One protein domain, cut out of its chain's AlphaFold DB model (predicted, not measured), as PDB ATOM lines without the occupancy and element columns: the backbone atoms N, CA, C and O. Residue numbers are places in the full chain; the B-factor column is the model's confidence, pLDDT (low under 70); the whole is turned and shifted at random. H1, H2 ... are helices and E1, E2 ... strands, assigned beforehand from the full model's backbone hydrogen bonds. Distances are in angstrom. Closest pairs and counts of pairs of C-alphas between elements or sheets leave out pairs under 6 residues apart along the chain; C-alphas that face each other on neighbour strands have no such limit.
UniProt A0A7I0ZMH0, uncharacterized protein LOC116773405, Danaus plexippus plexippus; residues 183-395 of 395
ATOM      1  N   ILE A 183     -35.863  36.565 -64.743       97.00
ATOM      2  CA  ILE A 183     -34.932  35.756 -63.949       97.00
ATOM      3  C   ILE A 183     -35.702  34.750 -63.096       97.00
ATOM      4  O   ILE A 183     -36.658  35.107 -62.408       97.00
ATOM      5  N   ALA A 184     -35.257  33.501 -63.094       97.62
ATOM      6  CA  ALA A 184     -35.688  32.476 -62.155       97.62
ATOM      7  C   ALA A 184     -34.488  32.031 -61.314       97.62
ATOM      8  O   ALA A 184     -33.434  31.714 -61.861       97.62
ATOM      9  N   LEU A 185     -34.645  32.006 -59.995       96.56
ATOM     10  CA  LEU A 185     -33.605  31.590 -59.065       96.56
ATOM     11  C   LEU A 185     -33.966  30.240 -58.448       96.56
ATOM     12  O   LEU A 185     -35.026  30.099 -57.839       96.56
ATOM     13  N   ASN A 186     -33.063  29.274 -58.579       94.75
ATOM     14  CA  ASN A 186     -33.155  27.959 -57.964       94.75
ATOM     15  C   ASN A 186     -32.024  27.819 -56.937       94.75
ATOM     16  O   ASN A 186     -30.857  27.990 -57.268       94.75
ATOM     17  N   VAL A 187     -32.358  27.493 -55.698       93.06
ATOM     18  CA  VAL A 187     -31.430  27.341 -54.578       93.06
ATOM     19  C   VAL A 187     -31.566  25.914 -54.072       93.06
ATOM     20  O   VAL A 187     -32.652  25.506 -53.663       93.06
ATOM     21  N   VAL A 188     -30.494  25.130 -54.144       90.62
ATOM     22  CA  VAL A 188     -30.546  23.677 -53.948       90.62
ATOM     23  C   VAL A 188     -29.529  23.235 -52.912       90.62
ATOM     24  O   VAL A 188     -28.324  23.324 -53.140       90.62
ATOM     25  N   SER A 189     -30.012  22.703 -51.790       86.62
ATOM     26  CA  SER A 189     -29.184  22.091 -50.744       86.62
ATOM     27  C   SER A 189     -28.028  22.976 -50.239       86.62
ATOM     28  O   SER A 189     -26.996  22.465 -49.816       86.62
ATOM     29  N   VAL A 190     -28.170  24.303 -50.300       84.00
ATOM     30  CA  VAL A 190     -27.106  25.244 -49.919       84.00
ATOM     31  C   VAL A 190     -26.997  25.421 -48.403       84.00
ATOM     32  O   VAL A 190     -27.966  25.227 -47.668       84.00
ATOM     33  N   ASN A 191     -25.820  25.852 -47.949       80.50
ATOM     34  CA  ASN A 191     -25.612  26.293 -46.572       80.50
ATOM     35  C   ASN A 191     -26.276  27.661 -46.316       80.50
ATOM     36  O   ASN A 191     -26.445  28.437 -47.259       80.50
ATOM     37  N   PRO A 192     -26.586  27.999 -45.048       79.62
ATOM     38  CA  PRO A 192     -27.204  29.275 -44.689       79.62
ATOM     39  C   PRO A 192     -26.484  30.519 -45.232       79.62
ATOM     40  O   PRO A 192     -27.146  31.427 -45.716       79.62
ATOM     41  N   GLU A 193     -25.148  30.519 -45.257       82.94
ATOM     42  CA  GLU A 193     -24.310  31.635 -45.740       82.94
ATOM     43  C   GLU A 193     -24.597  32.034 -47.200       82.94
ATOM     44  O   GLU A 193     -24.439  33.188 -47.596       82.94
ATOM     45  N   VAL A 194     -25.064  31.093 -48.029       84.50
ATOM     46  CA  VAL A 194     -25.424  31.389 -49.425       84.50
ATOM     47  C   VAL A 194     -26.676  32.268 -49.491       84.50
ATOM     48  O   VAL A 194     -26.804  33.079 -50.408       84.50
ATOM     49  N   PHE A 195     -27.584  32.174 -48.515       87.31
ATOM     50  CA  PHE A 195     -28.733  33.075 -48.449       87.31
ATOM     51  C   PHE A 195     -28.318  34.517 -48.158       87.31
ATOM     52  O   PHE A 195     -28.927  35.427 -48.721       87.31
ATOM     53  N   ASP A 196     -27.245  34.741 -47.396       86.38
ATOM     54  CA  ASP A 196     -26.688  36.084 -47.213       86.38
ATOM     55  C   ASP A 196     -26.154  36.636 -48.536       86.38
ATOM     56  O   ASP A 196     -26.420  37.789 -48.882       86.38
ATOM     57  N   VAL A 197     -25.480  35.812 -49.341       87.44
ATOM     58  CA  VAL A 197     -25.046  36.215 -50.690       87.44
ATOM     59  C   VAL A 197     -26.246  36.549 -51.577       87.44
ATOM     60  O   VAL A 197     -26.221  37.547 -52.300       87.44
ATOM     61  N   ILE A 198     -27.325  35.766 -51.506       90.25
ATOM     62  CA  ILE A 198     -28.556  36.053 -52.250       90.25
ATOM     63  C   ILE A 198     -29.130  37.411 -51.835       90.25
ATOM     64  O   ILE A 198     -29.447  38.228 -52.701       90.25
ATOM     65  N   LEU A 199     -29.222  37.677 -50.531       89.69
ATOM     66  CA  LEU A 199     -29.782  38.915 -49.987       89.69
ATOM     67  C   LEU A 199     -29.000  40.164 -50.396       89.69
ATOM     68  O   LEU A 199     -29.618  41.173 -50.744       89.69
ATOM     69  N   HIS A 200     -27.669  40.095 -50.354       87.69
ATOM     70  CA  HIS A 200     -26.806  41.266 -50.507       87.69
ATOM     71  C   HIS A 200     -26.287  41.466 -51.935       87.69
ATOM     72  O   HIS A 200     -26.079  42.606 -52.348       87.69
ATOM     73  N   SER A 201     -26.099  40.385 -52.699       87.19
ATOM     74  CA  SER A 201     -25.421  40.437 -54.004       87.19
ATOM     75  C   SER A 201     -26.335  40.109 -55.182       87.19
ATOM     76  O   SER A 201     -26.127  40.631 -56.275       87.19
ATOM     77  N   VAL A 202     -27.341  39.250 -54.991       92.06
ATOM     78  CA  VAL A 202     -28.225  38.792 -56.082       92.06
ATOM     79  C   VAL A 202     -29.513  39.608 -56.118       92.06
ATOM     80  O   VAL A 202     -29.975  40.010 -57.186       92.06
ATOM     81  N   PHE A 203     -30.101  39.873 -54.950       94.06
ATOM     82  CA  PHE A 203     -31.364  40.593 -54.821       94.06
ATOM     83  C   PHE A 203     -31.180  42.104 -54.981       94.06
ATOM     84  O   PHE A 203     -31.142  42.879 -54.023       94.06
ATOM     85  N   VAL A 204     -31.100  42.518 -56.244       93.81
ATOM     86  CA  VAL A 204     -30.993  43.915 -56.665       93.81
ATOM     87  C   VAL A 204     -32.373  44.494 -56.987       93.81
ATOM     88  O   VAL A 204     -33.259  43.809 -57.510       93.81
ATOM     89  N   GLU A 205     -32.560  45.775 -56.669       92.94
ATOM     90  CA  GLU A 205     -33.775  46.525 -56.993       92.94
ATOM     91  C   GLU A 205     -33.982  46.638 -58.513       92.94
ATOM     92  O   GLU A 205     -33.042  46.821 -59.285       92.94
ATOM     93  N   GLY A 206     -35.231  46.498 -58.959       91.94
ATOM     94  CA  GLY A 206     -35.588  46.537 -60.380       91.94
ATOM     95  C   GLY A 206     -35.287  45.253 -61.160       91.94
ATOM     96  O   GLY A 206     -35.644  45.172 -62.337       91.94
ATOM     97  N   LEU A 207     -34.675  44.237 -60.538       95.56
ATOM     98  CA  LEU A 207     -34.525  42.916 -61.148       95.56
ATOM     99  C   LEU A 207     -35.903  42.278 -61.382       95.56
ATOM    100  O   LEU A 207     -36.766  42.289 -60.508       95.56
ATOM    101  N   HIS A 208     -36.107  41.692 -62.560       96.38
ATOM    102  CA  HIS A 208     -37.375  41.063 -62.930       96.38
ATOM    103  C   HIS A 208     -37.381  39.579 -62.516       96.38
ATOM    104  O   HIS A 208     -37.365  38.679 -63.358       96.38
ATOM    105  N   LEU A 209     -37.371  39.326 -61.200       97.56
ATOM    106  CA  LEU A 209     -37.449  37.973 -60.642       97.56
ATOM    107  C   LEU A 209     -38.879  37.429 -60.773       97.56
ATOM    108  O   LEU A 209     -39.812  38.017 -60.221       97.56
ATOM    109  N   VAL A 210     -39.033  36.313 -61.490       97.88
ATOM    110  CA  VAL A 210     -40.327  35.662 -61.768       97.88
ATOM    111  C   VAL A 210     -40.531  34.372 -60.976       97.88
ATOM    112  O   VAL A 210     -41.656  34.042 -60.619       97.88
ATOM    113  N   SER A 211     -39.457  33.661 -60.639       98.06
ATOM    114  CA  SER A 211     -39.529  32.399 -59.896       98.06
ATOM    115  C   SER A 211     -38.446  32.342 -58.836       98.06
ATOM    116  O   SER A 211     -37.285  32.631 -59.128       98.06
ATOM    117  N   LEU A 212     -38.817  31.896 -57.638       97.81
ATOM    118  CA  LEU A 212     -37.896  31.553 -56.561       97.81
ATOM    119  C   LEU A 212     -38.183  30.127 -56.083       97.81
ATOM    120  O   LEU A 212     -39.256  29.856 -55.547       97.81
ATOM    121  N   LYS A 213     -37.220  29.222 -56.261       97.25
ATOM    122  CA  LYS A 213     -37.316  27.826 -55.820       97.25
ATOM    123  C   LYS A 213     -36.201  27.531 -54.828       97.25
ATOM    124  O   LYS A 213     -35.040  27.565 -55.207       97.25
ATOM    125  N   ALA A 214     -36.536  27.230 -53.583       94.31
ATOM    126  CA  ALA A 214     -35.613  26.737 -52.569       94.31
ATOM    127  C   ALA A 214     -35.929  25.263 -52.291       94.31
ATOM    128  O   ALA A 214     -37.059  24.916 -51.946       94.31
ATOM    129  N   MET A 215     -34.954  24.381 -52.490       93.56
ATOM    130  CA  MET A 215     -35.146  22.932 -52.444       93.56
ATOM    131  C   MET A 215     -34.069  22.286 -51.577       93.56
ATOM    132  O   MET A 215     -32.879  22.454 -51.828       93.56
ATOM    133  N   PHE A 216     -34.488  21.521 -50.571       90.38
ATOM    134  CA  PHE A 216     -33.628  20.770 -49.650       90.38
ATOM    135  C   PHE A 216     -32.614  21.629 -48.875       90.38
ATOM    136  O   PHE A 216     -31.583  21.129 -48.422       90.38
ATOM    137  N   CYS A 217     -32.899  22.921 -48.694       85.62
ATOM    138  CA  CYS A 217     -32.041  23.874 -47.983       85.62
ATOM    139  C   CYS A 217     -32.022  23.667 -46.467       85.62
ATOM    140  O   CYS A 217     -31.249  24.310 -45.764       85.62
ATOM    141  N   LYS A 218     -32.882  22.795 -45.933       83.50
ATOM    142  CA  LYS A 218     -32.960  22.499 -44.501       83.50
ATOM    143  C   LYS A 218     -33.238  23.731 -43.615       83.50
ATOM    144  O   LYS A 218     -33.167  23.624 -42.392       83.50
ATOM    145  N   THR A 219     -33.654  24.856 -44.186       80.44
ATOM    146  CA  THR A 219     -34.101  26.050 -43.464       80.44
ATOM    147  C   THR A 219     -35.120  26.813 -44.315       80.44
ATOM    148  O   THR A 219     -35.068  26.780 -45.547       80.44
ATOM    149  N   LEU A 220     -36.059  27.499 -43.656       82.69
ATOM    150  CA  LEU A 220     -36.905  28.509 -44.289       82.69
ATOM    151  C   LEU A 220     -36.301  29.874 -43.972       82.69
ATOM    152  O   LEU A 220     -36.382  30.340 -42.837       82.69
ATOM    153  N   HIS A 221     -35.683  30.506 -44.963       83.94
ATOM    154  CA  HIS A 221     -34.986  31.768 -44.763       83.94
ATOM    155  C   HIS A 221     -35.954  32.948 -44.904       83.94
ATOM    156  O   HIS A 221     -36.193  33.461 -46.001       83.94
ATOM    157  N   THR A 222     -36.520  33.404 -43.786       81.44
ATOM    158  CA  THR A 222     -37.543  34.465 -43.782       81.44
ATOM    159  C   THR A 222     -37.033  35.786 -44.343       81.44
ATOM    160  O   THR A 222     -37.776  36.431 -45.075       81.44
ATOM    161  N   GLY A 223     -35.761  36.138 -44.123       82.94
ATOM    162  CA  GLY A 223     -35.159  37.338 -44.711       82.94
ATOM    163  C   GLY A 223     -35.200  37.337 -46.245       82.94
ATOM    164  O   GLY A 223     -35.473  38.363 -46.863       82.94
ATOM    165  N   VAL A 224     -35.036  36.169 -46.882       89.69
ATOM    166  CA  VAL A 224     -35.090  36.033 -48.350       89.69
ATOM    167  C   VAL A 224     -36.521  36.214 -48.827       89.69
ATOM    168  O   VAL A 224     -36.749  36.933 -49.796       89.69
ATOM    169  N   LEU A 225     -37.496  35.639 -48.115       90.62
ATOM    170  CA  LEU A 225     -38.913  35.855 -48.405       90.62
ATOM    171  C   LEU A 225     -39.300  37.330 -48.249       90.62
ATOM    172  O   LEU A 225     -39.871  37.906 -49.168       90.62
ATOM    173  N   GLN A 226     -38.949  37.965 -47.132       88.19
ATOM    174  CA  GLN A 226     -39.240  39.377 -46.869       88.19
ATOM    175  C   GLN A 226     -38.611  40.287 -47.931       88.19
ATOM    176  O   GLN A 226     -39.278  41.170 -48.474       88.19
ATOM    177  N   ARG A 227     -37.343  40.044 -48.284       91.31
ATOM    178  CA  ARG A 227     -36.645  40.802 -49.323       91.31
ATOM    179  C   ARG A 227     -37.265  40.580 -50.701       91.31
ATOM    180  O   ARG A 227     -37.463  41.554 -51.426       91.31
ATOM    181  N   ALA A 228     -37.627  39.342 -51.040       93.19
ATOM    182  CA  ALA A 228     -38.299  39.025 -52.296       93.19
ATOM    183  C   ALA A 228     -39.658  39.729 -52.404       93.19
ATOM    184  O   ALA A 228     -39.961  40.326 -53.431       93.19
ATOM    185  N   VAL A 229     -40.443  39.737 -51.327       92.00
ATOM    186  CA  VAL A 229     -41.720  40.457 -51.259       92.00
ATOM    187  C   VAL A 229     -41.522  41.960 -51.456       92.00
ATOM    188  O   VAL A 229     -42.201  42.574 -52.280       92.00
ATOM    189  N   ARG A 230     -40.540  42.549 -50.764       92.50
ATOM    190  CA  ARG A 230     -40.227  43.980 -50.858       92.50
ATOM    191  C   ARG A 230     -39.823  44.402 -52.274       92.50
ATOM    192  O   ARG A 230     -40.262  45.456 -52.730       92.50
ATOM    193  N   LEU A 231     -38.985  43.613 -52.948       95.12
ATOM    194  CA  LEU A 231     -38.403  43.982 -54.243       95.12
ATOM    195  C   LEU A 231     -39.223  43.512 -55.454       95.12
ATOM    196  O   LEU A 231     -39.239  44.198 -56.474       95.12
ATOM    197  N   TYR A 232     -39.907  42.371 -55.357       96.19
ATOM    198  CA  TYR A 232     -40.436  41.629 -56.514       96.19
ATOM    199  C   TYR A 232     -41.955  41.420 -56.468       96.19
ATOM    200  O   TYR A 232     -42.497  40.558 -57.159       96.19
ATOM    201  N   LYS A 233     -42.674  42.244 -55.696       95.31
ATOM    202  CA  LYS A 233     -44.146  42.221 -55.580       95.31
ATOM    203  C   LYS A 233     -44.896  42.206 -56.920       95.31
ATOM    204  O   LYS A 233     -45.925  41.552 -57.046       95.31
ATOM    205  N   SER A 234     -44.393  42.909 -57.934       95.19
ATOM    206  CA  SER A 234     -45.051  43.016 -59.244       95.19
ATOM    207  C   SER A 234     -44.545  42.004 -60.270       95.19
ATOM    208  O   SER A 234     -45.000  42.029 -61.408       95.19
ATOM    209  N   THR A 235     -43.581  41.158 -59.914       96.75
ATOM    210  CA  THR A 235     -42.906  40.283 -60.877       96.75
ATOM    211  C   THR A 235     -42.908  38.818 -60.489       96.75
ATOM    212  O   THR A 235     -42.916  37.970 -61.375       96.75
ATOM    213  N   LEU A 236     -42.904  38.516 -59.190       97.94
ATOM    214  CA  LEU A 236     -42.847  37.150 -58.694       97.94
ATOM    215  C   LEU A 236     -44.154  36.416 -59.019       97.94
ATOM    216  O   LEU A 236     -45.224  36.779 -58.528       97.94
ATOM    217  N   THR A 237     -44.047  35.374 -59.838       97.81
ATOM    218  CA  THR A 237     -45.157  34.515 -60.268       97.81
ATOM    219  C   THR A 237     -45.121  33.138 -59.615       97.81
ATOM    220  O   THR A 237     -46.144  32.461 -59.559       97.81
ATOM    221  N   GLU A 238     -43.971  32.714 -59.096       97.88
ATOM    222  CA  GLU A 238     -43.780  31.373 -58.548       97.88
ATOM    223  C   GLU A 238     -42.898  31.387 -57.296       97.88
ATOM    224  O   GLU A 238     -41.805  31.963 -57.297       97.88
ATOM    225  N   LEU A 239     -43.358  30.690 -56.253       97.94
ATOM    226  CA  LEU A 239     -42.562  30.325 -55.087       97.94
ATOM    227  C   LEU A 239     -42.654  28.816 -54.842       97.94
ATOM    228  O   LEU A 239     -43.743  28.278 -54.641       97.94
ATOM    229  N   VAL A 240     -41.501  28.156 -54.780       97.56
ATOM    230  CA  VAL A 240     -41.378  26.759 -54.352       97.56
ATOM    231  C   VAL A 240     -40.440  26.709 -53.163       97.56
ATOM    232  O   VAL A 240     -39.289  27.113 -53.272       97.56
ATOM    233  N   TRP A 241     -40.909  26.192 -52.036       95.44
ATOM    234  CA  TRP A 241     -40.064  25.898 -50.889       95.44
ATOM    235  C   TRP A 241     -40.274  24.453 -50.470       95.44
ATOM    236  O   TRP A 241     -41.285  24.115 -49.858       95.44
ATOM    237  N   ALA A 242     -39.345  23.579 -50.840       94.56
ATOM    238  CA  ALA A 242     -39.530  22.144 -50.712       94.56
ATOM    239  C   ALA A 242     -38.401  21.496 -49.917       94.56
ATOM    240  O   ALA A 242     -37.258  21.459 -50.358       94.56
ATOM    241  N   ASP A 243     -38.738  20.933 -48.765       90.75
ATOM    242  CA  ASP A 243     -37.838  20.146 -47.935       90.75
ATOM    243  C   ASP A 243     -38.453  18.778 -47.614       90.75
ATOM    244  O   ASP A 243     -39.674  18.603 -47.596       90.75
ATOM    245  N   ALA A 244     -37.587  17.802 -47.341       87.06
ATOM    246  CA  ALA A 244     -37.993  16.506 -46.815       87.06
ATOM    247  C   ALA A 244     -38.128  16.559 -45.281       87.06
ATOM    248  O   ALA A 244     -37.397  17.317 -44.628       87.06
ATOM    249  N   PRO A 245     -39.014  15.739 -44.681       84.38
ATOM    250  CA  PRO A 245     -39.063  15.539 -43.245       84.38
ATOM    251  C   PRO A 245     -37.707  15.180 -42.679       84.38
ATOM    252  O   PRO A 245     -36.977  14.363 -43.239       84.38
ATOM    253  N   TYR A 246     -37.412  15.762 -41.528       76.38
ATOM    254  CA  TYR A 246     -36.150  15.542 -40.851       76.38
ATOM    255  C   TYR A 246     -36.312  14.522 -39.724       76.38
ATOM    256  O   TYR A 246     -37.273  14.588 -38.950       76.38
ATOM    257  N   ASP A 247     -35.375  13.580 -39.615       68.88
ATOM    258  CA  ASP A 247     -35.311  12.663 -38.477       68.88
ATOM    259  C   ASP A 247     -34.463  13.300 -37.372       68.88
ATOM    260  O   ASP A 247     -33.253  13.106 -37.299       68.88
ATOM    261  N   SER A 248     -35.096  14.134 -36.538       66.38
ATOM    262  CA  SER A 248     -34.472  14.647 -35.314       66.38
ATOM    263  C   SER A 248     -35.226  14.192 -34.083       66.38
ATOM    264  O   SER A 248     -36.441  14.366 -33.949       66.38
ATOM    265  N   THR A 249     -34.470  13.656 -33.135       59.06
ATOM    266  CA  THR A 249     -34.957  13.360 -31.791       59.06
ATOM    267  C   THR A 249     -35.027  14.620 -30.925       59.06
ATOM    268  O   THR A 249     -35.863  14.681 -30.020       59.06
ATOM    269  N   GLU A 250     -34.246  15.660 -31.230       57.19
ATOM    270  CA  GLU A 250     -34.141  16.881 -30.430       57.19
ATOM    271  C   GLU A 250     -35.279  17.862 -30.708       57.19
ATOM    272  O   GLU A 250     -35.632  18.121 -31.853       57.19
ATOM    273  N   PHE A 251     -35.851  18.450 -29.653       57.09
ATOM    274  CA  PHE A 251     -36.955  19.408 -29.774       57.09
ATOM    275  C   PHE A 251     -36.526  20.747 -30.396       57.09
ATOM    276  O   PHE A 251     -37.266  21.341 -31.176       57.09
ATOM    277  N   PHE A 252     -35.304  21.196 -30.107       56.53
ATOM    278  CA  PHE A 252     -34.793  22.494 -30.557       56.53
ATOM    279  C   PHE A 252     -34.372  22.520 -32.031       56.53
ATOM    280  O   PHE A 252     -34.326  23.594 -32.621       56.53
ATOM    281  N   GLN A 253     -34.117  21.358 -32.640       56.78
ATOM    282  CA  GLN A 253     -33.825  21.226 -34.074       56.78
ATOM    283  C   GLN A 253     -35.099  21.177 -34.941       56.78
ATOM    284  O   GLN A 253     -35.021  21.156 -36.168       56.78
ATOM    285  N   ARG A 254     -36.288  21.152 -34.315       62.06
ATOM    286  CA  ARG A 254     -37.601  21.093 -34.994       62.06
ATOM    287  C   ARG A 254     -38.080  22.458 -35.475       62.06
ATOM    288  O   ARG A 254     -38.988  22.550 -36.297       62.06
ATOM    289  N   ILE A 255     -37.501  23.515 -34.921       60.59
ATOM    290  CA  ILE A 255     -37.921  24.893 -35.127       60.59
ATOM    291  C   ILE A 255     -36.840  25.575 -35.957       60.59
ATOM    292  O   ILE A 255     -35.667  25.566 -35.588       60.59
ATOM    293  N   ILE A 256     -37.227  26.146 -37.095       57.16
ATOM    294  CA  ILE A 256     -36.323  26.974 -37.894       57.16
ATOM    295  C   ILE A 256     -36.136  28.261 -37.120       57.16
ATOM    296  O   ILE A 256     -37.126  28.933 -36.884       57.16
ATOM    297  N   LYS A 257     -34.912  28.601 -36.729       50.34
ATOM    298  CA  LYS A 257     -34.634  29.870 -36.053       50.34
ATOM    299  C   LYS A 257     -34.431  30.972 -37.090       50.34
ATOM    300  O   LYS A 257     -33.636  30.783 -38.010       50.34
ATOM    301  N   GLN A 258     -35.112  32.107 -36.944       51.66
ATOM    302  CA  GLN A 258     -34.708  33.332 -37.634       51.66
ATOM    303  C   GLN A 258     -33.348  33.810 -37.110       51.66
ATOM    304  O   GLN A 258     -33.080  33.757 -35.908       51.66
ATOM    305  N   HIS A 259     -32.499  34.305 -38.010       47.28
ATOM    306  CA  HIS A 259     -31.426  35.224 -37.643       47.28
ATOM    307  C   HIS A 259     -32.089  36.602 -37.507       47.28
ATOM    308  O   HIS A 259     -32.277  37.296 -38.501       47.28
ATOM    309  N   ALA A 260     -32.577  36.940 -36.312       47.84
ATOM    310  CA  ALA A 260     -33.120  38.270 -36.060       47.84
ATOM    311  C   ALA A 260     -31.952  39.260 -35.987       47.84
ATOM    312  O   ALA A 260     -31.065  39.099 -35.145       47.84
ATOM    313  N   ASP A 261     -31.942  40.256 -36.871       46.38
ATOM    314  CA  ASP A 261     -31.143  41.459 -36.666       46.38
ATOM    315  C   ASP A 261     -31.945  42.366 -35.713       46.38
ATOM    316  O   ASP A 261     -33.053  42.782 -36.070       46.38
ATOM    317  N   PRO A 262     -31.482  42.611 -34.473       45.06
ATOM    318  CA  PRO A 262     -32.269  43.289 -33.439       45.06
ATOM    319  C   PRO A 262     -32.659  44.741 -33.771       45.06
ATOM    320  O   PRO A 262     -33.442  45.334 -33.028       45.06
ATOM    321  N   GLU A 263     -32.145  45.319 -34.860       47.28
ATOM    322  CA  GLU A 263     -32.424  46.701 -35.266       47.28
ATOM    323  C   GLU A 263     -33.645  46.864 -36.194       47.28
ATOM    324  O   GLU A 263     -34.240  47.944 -36.227       47.28
ATOM    325  N   GLU A 264     -34.105  45.816 -36.888       48.06
ATOM    326  CA  GLU A 264     -35.361  45.871 -37.648       48.06
ATOM    327  C   GLU A 264     -36.505  45.324 -36.792       48.06
ATOM    328  O   GLU A 264     -36.854  44.145 -36.830       48.06
ATOM    329  N   MET A 265     -37.120  46.220 -36.018       39.75
ATOM    330  CA  MET A 265     -38.403  46.003 -35.347       39.75
ATOM    331  C   MET A 265     -39.470  45.708 -36.424       39.75
ATOM    332  O   MET A 265     -40.160  46.600 -36.921       39.75
ATOM    333  N   THR A 266     -39.533  44.458 -36.882       47.38
ATOM    334  CA  THR A 266     -40.315  44.075 -38.056       47.38
ATOM    335  C   THR A 266     -41.793  44.014 -37.699       47.38
ATOM    336  O   THR A 266     -42.230  43.449 -36.698       47.38
ATOM    337  N   MET A 267     -42.579  44.695 -38.524       40.69
ATOM    338  CA  MET A 267     -44.008  44.883 -38.353       40.69
ATOM    339  C   MET A 267     -44.753  43.551 -38.223       40.69
ATOM    340  O   MET A 267     -44.903  42.848 -39.213       40.69
ATOM    341  N   CYS A 268     -45.329  43.310 -37.042       47.09
ATOM    342  CA  CYS A 268     -46.320  42.272 -36.733       47.09
ATOM    343  C   CYS A 268     -45.860  40.817 -36.978       47.09
ATOM    344  O   CYS A 268     -45.286  40.476 -38.001       47.09
ATOM    345  N   ASN A 269     -46.217  39.918 -36.055       58.53
ATOM    346  CA  ASN A 269     -46.010  38.460 -36.113       58.53
ATOM    347  C   ASN A 269     -46.793  37.761 -37.259       58.53
ATOM    348  O   ASN A 269     -47.468  36.757 -37.037       58.53
ATOM    349  N   VAL A 270     -46.796  38.318 -38.469       68.69
ATOM    350  CA  VAL A 270     -47.526  37.804 -39.629       68.69
ATOM    351  C   VAL A 270     -46.651  36.787 -40.347       68.69
ATOM    352  O   VAL A 270     -45.468  37.023 -40.590       68.69
ATOM    353  N   ASN A 271     -47.241  35.651 -40.718       79.50
ATOM    354  CA  ASN A 271     -46.555  34.624 -41.491       79.50
ATOM    355  C   ASN A 271     -45.972  35.237 -42.793       79.50
ATOM    356  O   ASN A 271     -46.716  35.857 -43.559       79.50
ATOM    357  N   PRO A 272     -44.668  35.072 -43.093       83.50
ATOM    358  CA  PRO A 272     -44.044  35.669 -44.277       83.50
ATOM    359  C   PRO A 272     -44.681  35.203 -45.593       83.50
ATOM    360  O   PRO A 272     -44.700  35.953 -46.567       83.50
ATOM    361  N   LEU A 273     -45.261  34.001 -45.623       90.44
ATOM    362  CA  LEU A 273     -46.007  33.503 -46.779       90.44
ATOM    363  C   LEU A 273     -47.346  34.231 -46.957       90.44
ATOM    364  O   LEU A 273     -47.777  34.425 -48.092       90.44
ATOM    365  N   ILE A 274     -47.979  34.693 -45.869       90.38
ATOM    366  CA  ILE A 274     -49.171  35.553 -45.944       90.38
ATOM    367  C   ILE A 274     -48.793  36.900 -46.539       90.38
ATOM    368  O   ILE A 274     -49.480  37.374 -47.438       90.38
ATOM    369  N   LEU A 275     -47.687  37.502 -46.088       89.38
ATOM    370  CA  LEU A 275     -47.198  38.765 -46.649       89.38
ATOM    371  C   LEU A 275     -46.867  38.628 -48.137       89.38
ATOM    372  O   LEU A 275     -47.218  39.504 -48.928       89.38
ATOM    373  N   LEU A 276     -46.260  37.506 -48.525       93.31
ATOM    374  CA  LEU A 276     -45.985  37.188 -49.920       93.31
ATOM    375  C   LEU A 276     -47.269  37.046 -50.730       93.31
ATOM    376  O   LEU A 276     -47.420  37.720 -51.746       93.31
ATOM    377  N   CYS A 277     -48.234  36.259 -50.255       95.19
ATOM    378  CA  CYS A 277     -49.537  36.157 -50.903       95.19
ATOM    379  C   CYS A 277     -50.257  37.503 -50.926       95.19
ATOM    380  O   CYS A 277     -50.969  37.787 -51.871       95.19
ATOM    381  N   TRP A 278     -50.090  38.376 -49.944       94.44
ATOM    382  CA  TRP A 278     -50.752  39.672 -49.962       94.44
ATOM    383  C   TRP A 278     -50.141  40.613 -51.004       94.44
ATOM    384  O   TRP A 278     -50.879  41.178 -51.809       94.44
ATOM    385  N   GLN A 279     -48.816  40.753 -51.028       94.69
ATOM    386  CA  GLN A 279     -48.148  41.767 -51.846       94.69
ATOM    387  C   GLN A 279     -47.808  41.296 -53.265       94.69
ATOM    388  O   GLN A 279     -47.853  42.109 -54.188       94.69
ATOM    389  N   CYS A 280     -47.493  40.014 -53.471       95.94
ATOM    390  CA  CYS A 280     -47.158  39.470 -54.787       95.94
ATOM    391  C   CYS A 280     -48.429  39.158 -55.589       95.94
ATOM    392  O   CYS A 280     -48.898  38.022 -55.630       95.94
ATOM    393  N   THR A 281     -49.009  40.174 -56.231       94.19
ATOM    394  CA  THR A 281     -50.320  40.080 -56.906       94.19
ATOM    395  C   THR A 281     -50.341  39.176 -58.137       94.19
ATOM    396  O   THR A 281     -51.418  38.792 -58.583       94.19
ATOM    397  N   HIS A 282     -49.172  38.844 -58.689       95.94
ATOM    398  CA  HIS A 282     -49.025  37.962 -59.848       95.94
ATOM    399  C   HIS A 282     -48.632  36.532 -59.475       95.94
ATOM    400  O   HIS A 282     -48.346  35.743 -60.370       95.94
ATOM    401  N   LEU A 283     -48.618  36.185 -58.184       97.75
ATOM    402  CA  LEU A 283     -48.298  34.831 -57.750       97.75
ATOM    403  C   LEU A 283     -49.328  33.841 -58.310       97.75
ATOM    404  O   LEU A 283     -50.516  33.924 -57.988       97.75
ATOM    405  N   LYS A 284     -48.845  32.915 -59.137       97.56
ATOM    406  CA  LYS A 284     -49.604  31.833 -59.766       97.56
ATOM    407  C   LYS A 284     -49.350  30.483 -59.119       97.56
ATOM    408  O   LYS A 284     -50.266  29.676 -59.033       97.56
ATOM    409  N   ARG A 285     -48.128  30.237 -58.645       97.44
ATOM    410  CA  ARG A 285     -47.748  28.955 -58.048       97.44
ATOM    411  C   ARG A 285     -47.155  29.151 -56.662       97.44
ATOM    412  O   ARG A 285     -46.183  29.894 -56.508       97.44
ATOM    413  N   LEU A 286     -47.713  28.447 -55.680       97.19
ATOM    414  CA  LEU A 286     -47.182  28.371 -54.323       97.19
ATOM    415  C   LEU A 286     -47.043  26.910 -53.893       97.19
ATOM    416  O   LEU A 286     -48.037  26.203 -53.749       97.19
ATOM    417  N   VAL A 287     -45.812  26.471 -53.645       96.06
ATOM    418  CA  VAL A 287     -45.517  25.114 -53.176       96.06
ATOM    419  C   VAL A 287     -44.733  25.178 -51.877       96.06
ATOM    420  O   VAL A 287     -43.688  25.823 -51.820       96.06
ATOM    421  N   VAL A 288     -45.223  24.502 -50.836       94.12
ATOM    422  CA  VAL A 288     -44.561  24.420 -49.529       94.12
ATOM    423  C   VAL A 288     -44.562  22.979 -49.032       94.12
ATOM    424  O   VAL A 288     -45.603  22.405 -48.692       94.12
ATOM    425  N   HIS A 289     -43.369  22.394 -48.946       93.31
ATOM    426  CA  HIS A 289     -43.159  21.039 -48.452       93.31
ATOM    427  C   HIS A 289     -42.115  20.997 -47.341       93.31
ATOM    428  O   HIS A 289     -41.141  21.743 -47.368       93.31
ATOM    429  N   GLY A 290     -42.327  20.118 -46.359       88.44
ATOM    430  CA  GLY A 290     -41.424  19.956 -45.214       88.44
ATOM    431  C   GLY A 290     -41.665  20.954 -44.075       88.44
ATOM    432  O   GLY A 290     -40.923  20.947 -43.093       88.44
ATOM    433  N   TYR A 291     -42.723  21.766 -44.168       87.94
ATOM    434  CA  TYR A 291     -43.098  22.770 -43.172       87.94
ATOM    435  C   TYR A 291     -44.563  22.673 -42.786       87.94
ATOM    436  O   TYR A 291     -45.423  22.401 -43.622       87.94
ATOM    437  N   TRP A 292     -44.833  22.937 -41.513       86.62
ATOM    438  CA  TRP A 292     -46.186  23.038 -40.997       86.62
ATOM    439  C   TRP A 292     -46.815  24.368 -41.399       86.62
ATOM    440  O   TRP A 292     -46.334  25.434 -41.016       86.62
ATOM    441  N   VAL A 293     -47.927  24.300 -42.127       87.88
ATOM    442  CA  VAL A 293     -48.744  25.463 -42.485       87.88
ATOM    443  C   VAL A 293     -50.008  25.476 -41.636       87.88
ATOM    444  O   VAL A 293     -50.705  24.466 -41.502       87.88
ATOM    445  N   TRP A 294     -50.319  26.626 -41.042       86.94
ATOM    446  CA  TRP A 294     -51.551  26.773 -40.283       86.94
ATOM    447  C   TRP A 294     -52.750  26.798 -41.230       86.94
ATOM    448  O   TRP A 294     -52.731  27.495 -42.241       86.94
ATOM    449  N   GLN A 295     -53.823  26.081 -40.897       88.38
ATOM    450  CA  GLN A 295     -55.002  26.002 -41.766       88.38
ATOM    451  C   GLN A 295     -55.622  27.377 -42.100       88.38
ATOM    452  O   GLN A 295     -56.130  27.578 -43.199       88.38
ATOM    453  N   TYR A 296     -55.560  28.343 -41.176       88.06
ATOM    454  CA  TYR A 296     -56.078  29.692 -41.428       88.06
ATOM    455  C   TYR A 296     -55.139  30.519 -42.307       88.06
ATOM    456  O   TYR A 296     -55.624  31.321 -43.102       88.06
ATOM    457  N   ASP A 297     -53.826  30.283 -42.230       90.50
ATOM    458  CA  ASP A 297     -52.886  30.887 -43.174       90.50
ATOM    459  C   ASP A 297     -53.146  30.359 -44.588       90.50
ATOM    460  O   ASP A 297     -53.185  31.130 -45.539       90.50
ATOM    461  N   LEU A 298     -53.426  29.061 -44.726       92.50
ATOM    462  CA  LEU A 298     -53.791  28.467 -46.010       92.50
ATOM    463  C   LEU A 298     -55.036  29.124 -46.626       92.50
ATOM    464  O   LEU A 298     -55.015  29.491 -47.800       92.50
ATOM    465  N   LEU A 299     -56.092  29.331 -45.829       93.62
ATOM    466  CA  LEU A 299     -57.266  30.102 -46.260       93.62
ATOM    467  C   LEU A 299     -56.890  31.537 -46.645       93.62
ATOM    468  O   LEU A 299     -57.400  32.078 -47.624       93.62
ATOM    469  N   GLY A 300     -55.973  32.150 -45.895       94.00
ATOM    470  CA  GLY A 300     -55.398  33.446 -46.226       94.00
ATOM    471  C   GLY A 300     -54.735  33.453 -47.603       94.00
ATOM    472  O   GLY A 300     -55.011  34.350 -48.396       94.00
ATOM    473  N   PHE A 301     -53.918  32.445 -47.925       95.31
ATOM    474  CA  PHE A 301     -53.241  32.334 -49.221       95.31
ATOM    475  C   PHE A 301     -54.244  32.329 -50.375       95.31
ATOM    476  O   PHE A 301     -54.141  33.161 -51.280       95.31
ATOM    477  N   VAL A 302     -55.240  31.436 -50.319       95.94
ATOM    478  CA  VAL A 302     -56.221  31.284 -51.403       95.94
ATOM    479  C   VAL A 302     -57.119  32.501 -51.538       95.94
ATOM    480  O   VAL A 302     -57.339  32.952 -52.651       95.94
ATOM    481  N   ARG A 303     -57.548  33.124 -50.437       95.88
ATOM    482  CA  ARG A 303     -58.371  34.344 -50.496       95.88
ATOM    483  C   ARG A 303     -57.613  35.531 -51.051       95.88
ATOM    484  O   ARG A 303     -58.146  36.278 -51.866       95.88
ATOM    485  N   LEU A 304     -56.366  35.708 -50.618       96.00
ATOM    486  CA  LEU A 304     -55.532  36.799 -51.101       96.00
ATOM    487  C   LEU A 304     -55.246  36.635 -52.593       96.00
ATOM    488  O   LEU A 304     -55.273  37.636 -53.303       96.00
ATOM    489  N   ARG A 305     -55.017  35.403 -53.074       94.44
ATOM    490  CA  ARG A 305     -54.631  35.100 -54.463       94.44
ATOM    491  C   ARG A 305     -55.693  34.364 -55.284       94.44
ATOM    492  O   ARG A 305     -55.355  33.774 -56.305       94.44
ATOM    493  N   ASN A 306     -56.972  34.488 -54.937       89.44
ATOM    494  CA  ASN A 306     -58.082  33.820 -55.637       89.44
ATOM    495  C   ASN A 306     -58.145  34.132 -57.145       89.44
ATOM    496  O   ASN A 306     -58.740  33.396 -57.937       89.44
ATOM    497  N   SER A 307     -57.549  35.256 -57.548       89.12
ATOM    498  CA  SER A 307     -57.596  35.749 -58.911       89.12
ATOM    499  C   SER A 307     -56.417  35.335 -59.785       89.12
ATOM    500  O   SER A 307     -56.556  35.347 -61.011       89.12
ATOM    501  N   SER A 308     -55.288  34.981 -59.173       94.69
ATOM    502  CA  SER A 308     -54.024  34.716 -59.865       94.69
ATOM    503  C   SER A 308     -53.466  33.325 -59.600       94.69
ATOM    504  O   SER A 308     -52.725  32.831 -60.439       94.69
ATOM    505  N   LEU A 309     -53.786  32.705 -58.460       96.06
ATOM    506  CA  LEU A 309     -53.264  31.397 -58.089       96.06
ATOM    507  C   LEU A 309     -53.848  30.322 -59.014       96.06
ATOM    508  O   LEU A 309     -55.064  30.201 -59.159       96.06
ATOM    509  N   GLU A 310     -52.961  29.546 -59.621       95.88
ATOM    510  CA  GLU A 310     -53.244  28.450 -60.550       95.88
ATOM    511  C   GLU A 310     -52.806  27.094 -59.968       95.88
ATOM    512  O   GLU A 310     -53.387  26.069 -60.309       95.88
ATOM    513  N   GLU A 311     -51.819  27.082 -59.062       95.31
ATOM    514  CA  GLU A 311     -51.339  25.874 -58.381       95.31
ATOM    515  C   GLU A 311     -50.969  26.170 -56.921       95.31
ATOM    516  O   GLU A 311     -50.283  27.150 -56.608       95.31
ATOM    517  N   LEU A 312     -51.412  25.283 -56.027       96.00
ATOM    518  CA  LEU A 312     -51.150  25.343 -54.595       96.00
ATOM    519  C   LEU A 312     -50.893  23.945 -54.041       96.00
ATOM    520  O   LEU A 312     -51.832  23.169 -53.877       96.00
ATOM    521  N   ASP A 313     -49.651  23.669 -53.657       94.44
ATOM    522  CA  ASP A 313     -49.263  22.371 -53.104       94.44
ATOM    523  C   ASP A 313     -48.671  22.532 -51.706       94.44
ATOM    524  O   ASP A 313     -47.581  23.070 -51.523       94.44
ATOM    525  N   ILE A 314     -49.390  22.034 -50.700       92.50
ATOM    526  CA  ILE A 314     -48.980  22.081 -49.293       92.50
ATOM    527  C   ILE A 314     -49.020  20.663 -48.737       92.50
ATOM    528  O   ILE A 314     -50.067  20.012 -48.777       92.50
ATOM    529  N   SER A 315     -47.892  20.175 -48.214       89.31
ATOM    530  CA  SER A 315     -47.823  18.786 -47.734       89.31
ATOM    531  C   SER A 315     -48.282  18.597 -46.294       89.31
ATOM    532  O   SER A 315     -48.780  17.527 -45.966       89.31
ATOM    533  N   ALA A 316     -48.143  19.599 -45.423       88.94
ATOM    534  CA  ALA A 316     -48.437  19.447 -44.000       88.94
ATOM    535  C   ALA A 316     -49.223  20.637 -43.442       88.94
ATOM    536  O   ALA A 316     -48.755  21.776 -43.436       88.94
ATOM    537  N   ILE A 317     -50.432  20.354 -42.950       88.31
ATOM    538  CA  ILE A 317     -51.375  21.361 -42.448       88.31
ATOM    539  C   ILE A 317     -51.815  20.983 -41.035       88.31
ATOM    540  O   ILE A 317     -52.133  19.819 -40.777       88.31
ATOM    541  N   TYR A 318     -51.852  21.956 -40.122       85.19
ATOM    542  CA  TYR A 318     -52.289  21.741 -38.741       85.19
ATOM    543  C   TYR A 318     -53.467  22.641 -38.344       85.19
ATOM    544  O   TYR A 318     -53.574  23.795 -38.766       85.19
ATOM    545  N   ASN A 319     -54.340  22.103 -37.483       75.25
ATOM    546  CA  ASN A 319     -55.615  22.721 -37.101       75.25
ATOM    547  C   ASN A 319     -55.655  23.321 -35.683       75.25
ATOM    548  O   ASN A 319     -56.548  24.105 -35.375       75.25
ATOM    549  N   ARG A 320     -54.704  22.987 -34.799       63.09
ATOM    550  CA  ARG A 320     -54.694  23.456 -33.401       63.09
ATOM    551  C   ARG A 320     -53.404  24.188 -33.053       63.09
ATOM    552  O   ARG A 320     -52.333  23.593 -33.043       63.09
ATOM    553  N   GLN A 321     -53.544  25.453 -32.660       54.16
ATOM    554  CA  GLN A 321     -52.458  26.300 -32.151       54.16
ATOM    555  C   GLN A 321     -51.869  25.760 -30.824       54.16
ATOM    556  O   GLN A 321     -50.707  26.004 -30.507       54.16
ATOM    557  N   SER A 322     -52.638  24.949 -30.080       47.22
ATOM    558  CA  SER A 322     -52.329  24.541 -28.700       47.22
ATOM    559  C   SER A 322     -51.178  23.543 -28.518       47.22
ATOM    560  O   SER A 322     -50.672  23.413 -27.408       47.22
ATOM    561  N   ARG A 323     -50.727  22.840 -29.570       49.31
ATOM    562  CA  ARG A 323     -49.536  21.965 -29.474       49.31
ATOM    563  C   ARG A 323     -48.212  22.723 -29.571       49.31
ATOM    564  O   ARG A 323     -47.171  22.152 -29.267       49.31
ATOM    565  N   PHE A 324     -48.264  23.988 -29.969       52.12
ATOM    566  CA  PHE A 324     -47.088  24.803 -30.246       52.12
ATOM    567  C   PHE A 324     -46.958  26.009 -29.305       52.12
ATOM    568  O   PHE A 324     -45.876  26.567 -29.157       52.12
ATOM    569  N   SER A 325     -48.024  26.367 -28.588       45.12
ATOM    570  CA  SER A 325     -48.071  27.527 -27.689       45.12
ATOM    571  C   SER A 325     -47.122  27.469 -26.481       45.12
ATOM    572  O   SER A 325     -46.818  28.516 -25.925       45.12
ATOM    573  N   THR A 326     -46.599  26.305 -26.084       43.44
ATOM    574  CA  THR A 326     -45.577  26.208 -25.017       43.44
ATOM    575  C   THR A 326     -44.133  26.307 -25.518       43.44
ATOM    576  O   THR A 326     -43.222  26.363 -24.699       43.44
ATOM    577  N   ALA A 327     -43.903  26.364 -26.833       42.91
ATOM    578  CA  ALA A 327     -42.564  26.446 -27.427       42.91
ATOM    579  C   ALA A 327     -42.319  27.710 -28.271       42.91
ATOM    580  O   ALA A 327     -41.227  27.874 -28.807       42.91
ATOM    581  N   ILE A 328     -43.326  28.575 -28.429       45.28
ATOM    582  CA  ILE A 328     -43.351  29.631 -29.451       45.28
ATOM    583  C   ILE A 328     -43.896  30.933 -28.854       45.28
ATOM    584  O   ILE A 328     -44.973  31.409 -29.206       45.28
ATOM    585  N   CYS A 329     -43.138  31.530 -27.943       38.72
ATOM    586  CA  CYS A 329     -43.172  32.981 -27.809       38.72
ATOM    587  C   CYS A 329     -42.020  33.503 -28.678       38.72
ATOM    588  O   CYS A 329     -40.864  33.283 -28.334       38.72
ATOM    589  N   SER A 330     -42.368  34.147 -29.799       44.34
ATOM    590  CA  SER A 330     -41.533  34.726 -30.878       44.34
ATOM    591  C   SER A 330     -41.042  33.797 -32.026       44.34
ATOM    592  O   SER A 330     -40.231  32.893 -31.852       44.34
ATOM    593  N   GLU A 331     -41.578  34.073 -33.228       50.38
ATOM    594  CA  GLU A 331     -40.855  34.152 -34.520       50.38
ATOM    595  C   GLU A 331     -40.409  32.920 -35.342       50.38
ATOM    596  O   GLU A 331     -39.469  33.066 -36.108       50.38
ATOM    597  N   ASN A 332     -41.050  31.740 -35.350       57.06
ATOM    598  CA  ASN A 332     -40.482  30.619 -36.138       57.06
ATOM    599  C   ASN A 332     -41.486  29.689 -36.853       57.06
ATOM    600  O   ASN A 332     -42.454  29.220 -36.257       57.06
ATOM    601  N   VAL A 333     -41.209  29.364 -38.127       66.62
ATOM    602  CA  VAL A 333     -41.903  28.297 -38.877       66.62
ATOM    603  C   VAL A 333     -41.361  26.934 -38.436       66.62
ATOM    604  O   VAL A 333     -40.151  26.736 -38.312       66.62
ATOM    605  N   VAL A 334     -42.262  25.983 -38.181       77.00
ATOM    606  CA  VAL A 334     -41.911  24.653 -37.662       77.00
ATOM    607  C   VAL A 334     -41.736  23.657 -38.808       77.00
ATOM    608  O   VAL A 334     -42.563  23.582 -39.719       77.00
ATOM    609  N   ARG A 335     -40.657  22.870 -38.752       81.25
ATOM    610  CA  ARG A 335     -40.381  21.787 -39.705       81.25
ATOM    611  C   ARG A 335     -41.249  20.570 -39.444       81.25
ATOM    612  O   ARG A 335     -41.564  20.262 -38.298       81.25
ATOM    613  N   VAL A 336     -41.563  19.847 -40.512       85.19
ATOM    614  CA  VAL A 336     -42.199  18.534 -40.422       85.19
ATOM    615  C   VAL A 336     -41.146  17.479 -40.102       85.19
ATOM    616  O   VAL A 336     -40.067  17.456 -40.700       85.19
ATOM    617  N   LEU A 337     -41.465  16.594 -39.165       83.69
ATOM    618  CA  LEU A 337     -40.588  15.507 -38.740       83.69
ATOM    619  C   LEU A 337     -41.125  14.150 -39.170       83.69
ATOM    620  O   LEU A 337     -42.312  13.974 -39.424       83.69
ATOM    621  N   THR A 338     -40.252  13.147 -39.169       82.94
ATOM    622  CA  THR A 338     -40.599  11.757 -39.516       82.94
ATOM    623  C   THR A 338     -41.704  11.153 -38.647       82.94
ATOM    624  O   THR A 338     -42.448  10.289 -39.101       82.94
ATOM    625  N   ARG A 339     -41.817  11.601 -37.392       79.25
ATOM    626  CA  ARG A 339     -42.774  11.088 -36.392       79.25
ATOM    627  C   ARG A 339     -44.076  11.878 -36.330       79.25
ATOM    628  O   ARG A 339     -44.962  11.538 -35.545       79.25
ATOM    629  N   ASP A 340     -44.172  12.953 -37.100       79.31
ATOM    630  CA  ASP A 340     -45.350  13.795 -37.117       79.31
ATOM    631  C   ASP A 340     -46.506  13.081 -37.822       79.31
ATOM    632  O   ASP A 340     -46.397  12.645 -38.965       79.31
ATOM    633  N   VAL A 341     -47.646  12.979 -37.137       76.00
ATOM    634  CA  VAL A 341     -48.864  12.391 -37.704       76.00
ATOM    635  C   VAL A 341     -49.785  13.512 -38.161       76.00
ATOM    636  O   VAL A 341     -50.348  14.243 -37.339       76.00
ATOM    637  N   GLN A 342     -49.962  13.632 -39.475       77.56
ATOM    638  CA  GLN A 342     -50.940  14.542 -40.057       77.56
ATOM    639  C   GLN A 342     -52.338  13.950 -39.903       77.56
ATOM    640  O   GLN A 342     -52.628  12.850 -40.371       77.56
ATOM    641  N   LYS A 343     -53.219  14.685 -39.225       80.56
ATOM    642  CA  LYS A 343     -54.634  14.322 -39.188       80.56
ATOM    643  C   LYS A 343     -55.268  14.651 -40.541       80.56
ATOM    644  O   LYS A 343     -54.912  15.684 -41.113       80.56
ATOM    645  N   PRO A 344     -56.212  13.829 -41.029       83.75
ATOM    646  CA  PRO A 344     -57.032  14.203 -42.171       83.75
ATOM    647  C   PRO A 344     -57.676  15.569 -41.928       83.75
ATOM    648  O   PRO A 344     -58.113  15.857 -40.810       83.75
ATOM    649  N   LEU A 345     -57.704  16.408 -42.963       86.44
ATOM    650  CA  LEU A 345     -58.449  17.660 -42.913       86.44
ATOM    651  C   LEU A 345     -59.947  17.366 -42.966       86.44
ATOM    652  O   LEU A 345     -60.382  16.413 -43.612       86.44
ATOM    653  N   GLU A 346     -60.720  18.194 -42.275       89.62
ATOM    654  CA  GLU A 346     -62.178  18.141 -42.315       89.62
ATOM    655  C   GLU A 346     -62.659  18.493 -43.732       89.62
ATOM    656  O   GLU A 346     -62.115  19.397 -44.369       89.62
ATOM    657  N   SER A 347     -63.668  17.780 -44.238       91.44
ATOM    658  CA  SER A 347     -64.199  18.007 -45.591       91.44
ATOM    659  C   SER A 347     -64.704  19.437 -45.773       91.44
ATOM    660  O   SER A 347     -64.404  20.057 -46.784       91.44
ATOM    661  N   GLU A 348     -65.350  19.998 -44.747       92.62
ATOM    662  CA  GLU A 348     -65.833  21.385 -44.736       92.62
ATOM    663  C   GLU A 348     -64.704  22.398 -44.973       92.62
ATOM    664  O   GLU A 348     -64.887  23.398 -45.665       92.62
ATOM    665  N   PHE A 349     -63.510  22.132 -44.435       92.31
ATOM    666  CA  PHE A 349     -62.348  22.985 -44.657       92.31
ATOM    667  C   PHE A 349     -61.857  22.899 -46.105       92.31
ATOM    668  O   PHE A 349     -61.520  23.919 -46.702       92.31
ATOM    669  N   ILE A 350     -61.827  21.696 -46.679       93.56
ATOM    670  CA  ILE A 350     -61.433  21.489 -48.078       93.56
ATOM    671  C   ILE A 350     -62.421  22.194 -49.014       93.56
ATOM    672  O   ILE A 350     -61.996  22.883 -49.940       93.56
ATOM    673  N   ASP A 351     -63.721  22.075 -48.749       95.25
ATOM    674  CA  ASP A 351     -64.770  22.753 -49.514       95.25
ATOM    675  C   ASP A 351     -64.632  24.276 -49.417       95.25
ATOM    676  O   ASP A 351     -64.759  24.978 -50.420       95.25
ATOM    677  N   LEU A 352     -64.285  24.794 -48.233       94.88
ATOM    678  CA  LEU A 352     -64.028  26.217 -48.041       94.88
ATOM    679  C   LEU A 352     -62.815  26.695 -48.850       94.88
ATOM    680  O   LEU A 352     -62.912  27.711 -49.532       94.88
ATOM    681  N   VAL A 353     -61.697  25.962 -48.827       95.06
ATOM    682  CA  VAL A 353     -60.525  26.286 -49.659       95.06
ATOM    683  C   VAL A 353     -60.910  26.287 -51.142       95.06
ATOM    684  O   VAL A 353     -60.595  27.239 -51.851       95.06
ATOM    685  N   ASN A 354     -61.654  25.272 -51.586       96.19
ATOM    686  CA  ASN A 354     -62.115  25.139 -52.969       96.19
ATOM    687  C   ASN A 354     -63.108  26.218 -53.399       96.19
ATOM    688  O   ASN A 354     -63.171  26.550 -54.577       96.19
ATOM    689  N   SER A 355     -63.867  26.790 -52.463       95.31
ATOM    690  CA  SER A 355     -64.742  27.927 -52.762       95.31
ATOM    691  C   SER A 355     -63.961  29.200 -53.113       95.31
ATOM    692  O   SER A 355     -64.472  30.053 -53.840       95.31
ATOM    693  N   ASP A 356     -62.716  29.301 -52.636       94.38
ATOM    694  CA  ASP A 356     -61.818  30.438 -52.839       94.38
ATOM    695  C   ASP A 356     -60.763  30.182 -53.946       94.38
ATOM    696  O   ASP A 356     -60.010  31.093 -54.300       94.38
ATOM    697  N   THR A 357     -60.705  28.978 -54.537       93.12
ATOM    698  CA  THR A 357     -59.803  28.631 -55.655       93.12
ATOM    699  C   THR A 357     -60.556  28.398 -56.967       93.12
ATOM    700  O   THR A 357     -61.712  27.993 -57.005       93.12
ATOM    701  N   ARG A 358     -59.878  28.631 -58.099       91.50
ATOM    702  CA  ARG A 358     -60.419  28.349 -59.449       91.50
ATOM    703  C   ARG A 358     -60.102  26.941 -59.954       91.50
ATOM    704  O   ARG A 358     -60.469  26.582 -61.069       91.50
ATOM    705  N   PHE A 359     -59.371  26.178 -59.157       93.00
ATOM    706  CA  PHE A 359     -58.939  24.821 -59.440       93.00
ATOM    707  C   PHE A 359     -59.295  23.936 -58.242       93.00
ATOM    708  O   PHE A 359     -59.317  24.434 -57.111       93.00
ATOM    709  N   PRO A 360     -59.572  22.641 -58.466       93.06
ATOM    710  CA  PRO A 360     -59.817  21.712 -57.379       93.06
ATOM    711  C   PRO A 360     -58.522  21.505 -56.595       93.06
ATOM    712  O   PRO A 360     -57.539  20.967 -57.103       93.06
ATOM    713  N   TRP A 361     -58.534  21.932 -55.345       94.50
ATOM    714  CA  TRP A 361     -57.473  21.746 -54.383       94.50
ATOM    715  C   TRP A 361     -57.791  20.589 -53.437       94.50
ATOM    716  O   TRP A 361     -58.899  20.446 -52.910       94.50
ATOM    717  N   GLN A 362     -56.774  19.765 -53.198       90.50
ATOM    718  CA  GLN A 362     -56.760  18.769 -52.138       90.50
ATOM    719  C   GLN A 362     -55.372  18.747 -51.499       90.50
ATOM    720  O   GLN A 362     -54.376  18.925 -52.204       90.50
ATOM    721  N   PRO A 363     -55.272  18.488 -50.183       84.69
ATOM    722  CA  PRO A 363     -53.977  18.284 -49.553       84.69
ATOM    723  C   PRO A 363     -53.265  17.104 -50.219       84.69
ATOM    724  O   PRO A 363     -53.872  16.055 -50.451       84.69
ATOM    725  N   VAL A 364     -51.973  17.258 -50.503       83.44
ATOM    726  CA  VAL A 364     -51.182  16.179 -51.100       83.44
ATOM    727  C   VAL A 364     -50.767  15.217 -49.984       83.44
ATOM    728  O   VAL A 364     -49.953  15.594 -49.138       83.44
ATOM    729  N   PRO A 365     -51.303  13.983 -49.932       80.06
ATOM    730  CA  PRO A 365     -50.906  13.028 -48.908       80.06
ATOM    731  C   PRO A 365     -49.447  12.611 -49.108       80.06
ATOM    732  O   PRO A 365     -48.955  12.543 -50.238       80.06
ATOM    733  N   TRP A 366     -48.783  12.244 -48.012       79.69
ATOM    734  CA  TRP A 366     -47.385  11.787 -47.991       79.69
ATOM    735  C   TRP A 366     -47.052  10.735 -49.055       79.69
ATOM    736  O   TRP A 366     -45.991  10.771 -49.675       79.69
ATOM    737  N   GLU A 367     -47.986   9.825 -49.303       81.06
ATOM    738  CA  GLU A 367     -47.866   8.728 -50.268       81.06
ATOM    739  C   GLU A 367     -47.848   9.198 -51.728       81.06
ATOM    740  O   GLU A 367     -47.278   8.520 -52.584       81.06
ATOM    741  N   LYS A 368     -48.459  10.354 -52.013       86.62
ATOM    742  CA  LYS A 368     -48.507  10.965 -53.348       86.62
ATOM    743  C   LYS A 368     -47.407  12.000 -53.566       86.62
ATOM    744  O   LYS A 368     -47.153  12.359 -54.711       86.62
ATOM    745  N   LEU A 369     -46.734  12.459 -52.505       89.62
ATOM    746  CA  LEU A 369     -45.554  13.310 -52.650       89.62
ATOM    747  C   LEU A 369     -44.447  12.558 -53.378       89.62
ATOM    748  O   LEU A 369     -44.285  11.343 -53.216       89.62
ATOM    749  N   HIS A 370     -43.646  13.307 -54.130       93.50
ATOM    750  CA  HIS A 370     -42.451  12.775 -54.764       93.50
ATOM    751  C   HIS A 370     -41.557  12.063 -53.722       93.50
ATOM    752  O   HIS A 370     -41.377  12.607 -52.629       93.50
ATOM    753  N   PRO A 371     -40.972  10.884 -54.020       92.94
ATOM    754  CA  PRO A 371     -40.158  10.128 -53.060       92.94
ATOM    755  C   PRO A 371     -39.040  10.942 -52.393       92.94
ATOM    756  O   PRO A 371     -38.823  10.819 -51.194       92.94
ATOM    757  N   ALA A 372     -38.429  11.862 -53.146       91.38
ATOM    758  CA  ALA A 372     -37.451  12.837 -52.653       91.38
ATOM    759  C   ALA A 372     -37.889  13.644 -51.429       91.38
ATOM    760  O   ALA A 372     -37.062  14.050 -50.624       91.38
ATOM    761  N   LEU A 373     -39.184  13.935 -51.324       92.25
ATOM    762  CA  LEU A 373     -39.735  14.756 -50.258       92.25
ATOM    763  C   LEU A 373     -40.067  13.925 -49.022       92.25
ATOM    764  O   LEU A 373     -40.666  14.459 -48.102       92.25
ATOM    765  N   ARG A 374     -39.720  12.635 -48.983       89.12
ATOM    766  CA  ARG A 374     -39.980  11.727 -47.858       89.12
ATOM    767  C   ARG A 374     -38.725  11.565 -46.998       89.12
ATOM    768  O   ARG A 374     -37.613  11.832 -47.434       89.12
ATOM    769  N   ALA A 375     -38.911  11.080 -45.773       82.00
ATOM    770  CA  ALA A 375     -37.856  10.953 -44.764       82.00
ATOM    771  C   ALA A 375     -36.620  10.137 -45.195       82.00
ATOM    772  O   ALA A 375     -35.507  10.436 -44.778       82.00
ATOM    773  N   ALA A 376     -36.819   9.095 -46.006       82.00
ATOM    774  CA  ALA A 376     -35.776   8.159 -46.430       82.00
ATOM    775  C   ALA A 376     -35.438   8.314 -47.921       82.00
ATOM    776  O   ALA A 376     -35.224   7.323 -48.617       82.00
ATOM    777  N   ALA A 377     -35.449   9.551 -48.418       86.88
ATOM    778  CA  ALA A 377     -35.113   9.844 -49.801       86.88
ATOM    779  C   ALA A 377     -33.644   9.520 -50.108       86.88
ATOM    780  O   ALA A 377     -32.726   9.931 -49.396       86.88
ATOM    781  N   THR A 378     -33.426   8.811 -51.208       87.62
ATOM    782  CA  THR A 378     -32.102   8.591 -51.796       87.62
ATOM    783  C   THR A 378     -31.612   9.849 -52.515       87.62
ATOM    784  O   THR A 378     -32.403  10.684 -52.955       87.62
ATOM    785  N   THR A 379     -30.295   9.984 -52.697       82.56
ATOM    786  CA  THR A 379     -29.707  11.101 -53.460       82.56
ATOM    787  C   THR A 379     -30.231  11.165 -54.896       82.56
ATOM    788  O   THR A 379     -30.488  12.256 -55.399       82.56
ATOM    789  N   GLU A 380     -30.476  10.010 -55.522       84.25
ATOM    790  CA  GLU A 380     -31.052   9.917 -56.868       84.25
ATOM    791  C   GLU A 380     -32.484  10.464 -56.927       84.25
ATOM    792  O   GLU A 380     -32.829  11.197 -57.855       84.25
ATOM    793  N   GLU A 381     -33.318  10.158 -55.931       89.25
ATOM    794  CA  GLU A 381     -34.677  10.695 -55.858       89.25
ATOM    795  C   GLU A 381     -34.652  12.211 -55.666       89.25
ATOM    796  O   GLU A 381     -35.378  12.926 -56.361       89.25
ATOM    797  N   VAL A 382     -33.795  12.716 -54.773       87.94
ATOM    798  CA  VAL A 382     -33.616  14.159 -54.557       87.94
ATOM    799  C   VAL A 382     -33.176  14.849 -55.847       87.94
ATOM    800  O   VAL A 382     -33.783  15.840 -56.254       87.94
ATOM    801  N   ALA A 383     -32.184  14.297 -56.540       84.75
ATOM    802  CA  ALA A 383     -31.734  14.817 -57.821       84.75
ATOM    803  C   ALA A 383     -32.822  14.802 -58.897       84.75
ATOM    804  O   ALA A 383     -32.926  15.745 -59.686       84.75
ATOM    805  N   HIS A 384     -33.638  13.747 -58.930       88.25
ATOM    806  CA  HIS A 384     -34.762  13.640 -59.849       88.25
ATOM    807  C   HIS A 384     -35.782  14.756 -59.599       88.25
ATOM    808  O   HIS A 384     -36.144  15.459 -60.540       88.25
ATOM    809  N   TYR A 385     -36.167  14.989 -58.339       91.62
ATOM    810  CA  TYR A 385     -37.076  16.081 -57.980       91.62
ATOM    811  C   TYR A 385     -36.513  17.448 -58.373       91.62
ATOM    812  O   TYR A 385     -37.192  18.231 -59.032       91.62
ATOM    813  N   VAL A 386     -35.254  17.722 -58.016       89.81
ATOM    814  CA  VAL A 386     -34.580  18.986 -58.351       89.81
ATOM    815  C   VAL A 386     -34.556  19.202 -59.862       89.81
ATOM    816  O   VAL A 386     -34.914  20.273 -60.342       89.81
ATOM    817  N   THR A 387     -34.170  18.177 -60.624       87.44
ATOM    818  CA  THR A 387     -34.109  18.253 -62.088       87.44
ATOM    819  C   THR A 387     -35.494  18.511 -62.674       87.44
ATOM    820  O   THR A 387     -35.641  19.380 -63.529       87.44
ATOM    821  N   GLN A 388     -36.521  17.812 -62.187       90.38
ATOM    822  CA  GLN A 388     -37.901  18.010 -62.621       90.38
ATOM    823  C   GLN A 388     -38.374  19.447 -62.353       90.38
ATOM    824  O   GLN A 388     -38.914  20.089 -63.251       90.38
ATOM    825  N   GLU A 389     -38.125  19.982 -61.157       92.38
ATOM    826  CA  GLU A 389     -38.546  21.332 -60.766       92.38
ATOM    827  C   GLU A 389     -37.795  22.449 -61.505       92.38
ATOM    828  O   GLU A 389     -38.404  23.449 -61.902       92.38
ATOM    829  N   ILE A 390     -36.490  22.282 -61.747       90.31
ATOM    830  CA  ILE A 390     -35.693  23.233 -62.538       90.31
ATOM    831  C   ILE A 390     -36.155  23.222 -63.999       90.31
ATOM    832  O   ILE A 390     -36.343  24.280 -64.608       90.31
ATOM    833  N   LEU A 391     -36.371  22.035 -64.572       87.31
ATOM    834  CA  LEU A 391     -36.770  21.895 -65.970       87.31
ATOM    835  C   LEU A 391     -38.222  22.298 -66.226       87.31
ATOM    836  O   LEU A 391     -38.516  22.688 -67.356       87.31
ATOM    837  N   ARG A 392     -39.097  22.280 -65.214       86.38
ATOM    838  CA  ARG A 392     -40.487  22.755 -65.322       86.38
ATOM    839  C   ARG A 392     -40.585  24.220 -65.783       86.38
ATOM    840  O   ARG A 392     -41.598  24.596 -66.359       86.38
ATOM    841  N   GLY A 393     -39.513  25.005 -65.620       74.75
ATOM    842  CA  GLY A 393     -39.471  26.422 -65.988       74.75
ATOM    843  C   GLY A 393     -40.318  27.300 -65.055       74.75
ATOM    844  O   GLY A 393     -40.970  26.772 -64.149       74.75
ATOM    845  N   PRO A 394     -40.256  28.633 -65.216       78.38
ATOM    846  CA  PRO A 394     -41.112  29.561 -64.482       78.38
ATOM    847  C   PRO A 394     -42.525  29.664 -65.088       78.38
ATOM    848  O   PRO A 394     -42.672  29.596 -66.310       78.38
ATOM    849  N   TYR A 395     -43.526  29.878 -64.225       63.62
ATOM    850  CA  TYR A 395     -44.953  30.100 -64.552       63.62
ATOM    851  C   TYR A 395     -45.279  31.417 -65.305       63.62
ATOM    852  O   TYR A 395     -44.430  32.347 -65.361       63.62
TER     853      TYR A 395
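AT A GLANCE: This is residues 183 to 395 of the 395 residues of the protein "uncharacterized protein LOC116773405" of Danaus plexippus plexippus (UniProt A0A7I0ZMH0). A twisted sheet of five parallel strands stands between an arched row of five helices, H1 to H5, set side by side with H2 over one face, and a single helix, H6, that packs over E1 and E2 on the opposite face. H5 ends the row off the sheet, and residues 262 to 268 stick out of one long loop. The printed part has 213 residues, with six named helices and five named strands in the order E1 H1 E2 H2 E3 H3 E4 H4 E5 H5 H6; the sheet's order is E1 E2 E3 E4 E5. The class is mixed, helices and strands, with 100 of the 213 residues in named elements, under half. The whole is compact, with a radius of gyration of the C-alphas of 16.5 A, and spans 43 by 40 by 40 A.

IN THESE COORDINATES: Find C-alpha 183 at (-34.932, 35.756, -63.949), where E1, residues 183 to 188, begins. H1 is 192 to 202, E2 is 208 to 215 (-35.146, 22.932, -52.444) at its last C-alpha, and H2 is 222 to 232. Then come E3, 238 to 242, H3, 272 to 279, and E4, 285 to 294, 18.3 A long, which bends by 111 degrees at residue 290. H4 is 295 to 304; E5, 311 to 318, 20.1 A long, bends by 68 degrees at residue 315. After H5, 347 to 356, H6, 379 to 391, runs 18.0 A to C-alpha 391 at (-36.770, 21.895, -65.970).

HOW THE PARTS SIT: In the sheet, look for N 185 and O 211 of E1 and E2 at 2.8 A, N 214 and O 240 of E2 and E3 at 2.8 A, N 241 and O 287 of E3 and E4 at 2.8 A, and N 288 and O 313 of E4 and E5 at 2.8 A. Four right-handed strand-helix-strand units, each two parallel neighbour strands with a helix between, are E1 H1 E2, E2 H2 E3, E3 H3 E4 and E4 H4 E5. H2 runs along E2 at a height over the sheet of 9.2 A; H1 and H3 only graze the sheet. H6, on the opposite face from H2, has a height of 10.1 A. H2 touches H3 at Val 229 and Leu 276, C-alphas 5.5 A apart, the same way at a shallow tilt of 10 degrees. H4 touches H5 at Arg 303 and Asp 356, C-alphas 5.7 A apart. Every O i to N i+4 pair is within hydrogen-bond range in H2, H3, H4, H5 and H6; in H1 it is 6 of 7.

THE WHOLE: The C-alphas of Ser 201 and Glu 348, the two farthest apart, are 45.6 A apart. The printed part has no cut. The links E3 to H3, E5 to H5 and H5 to H6 are long. The model's pLDDT is under 70 at residues 247 to 270, 320 to 333 and 395.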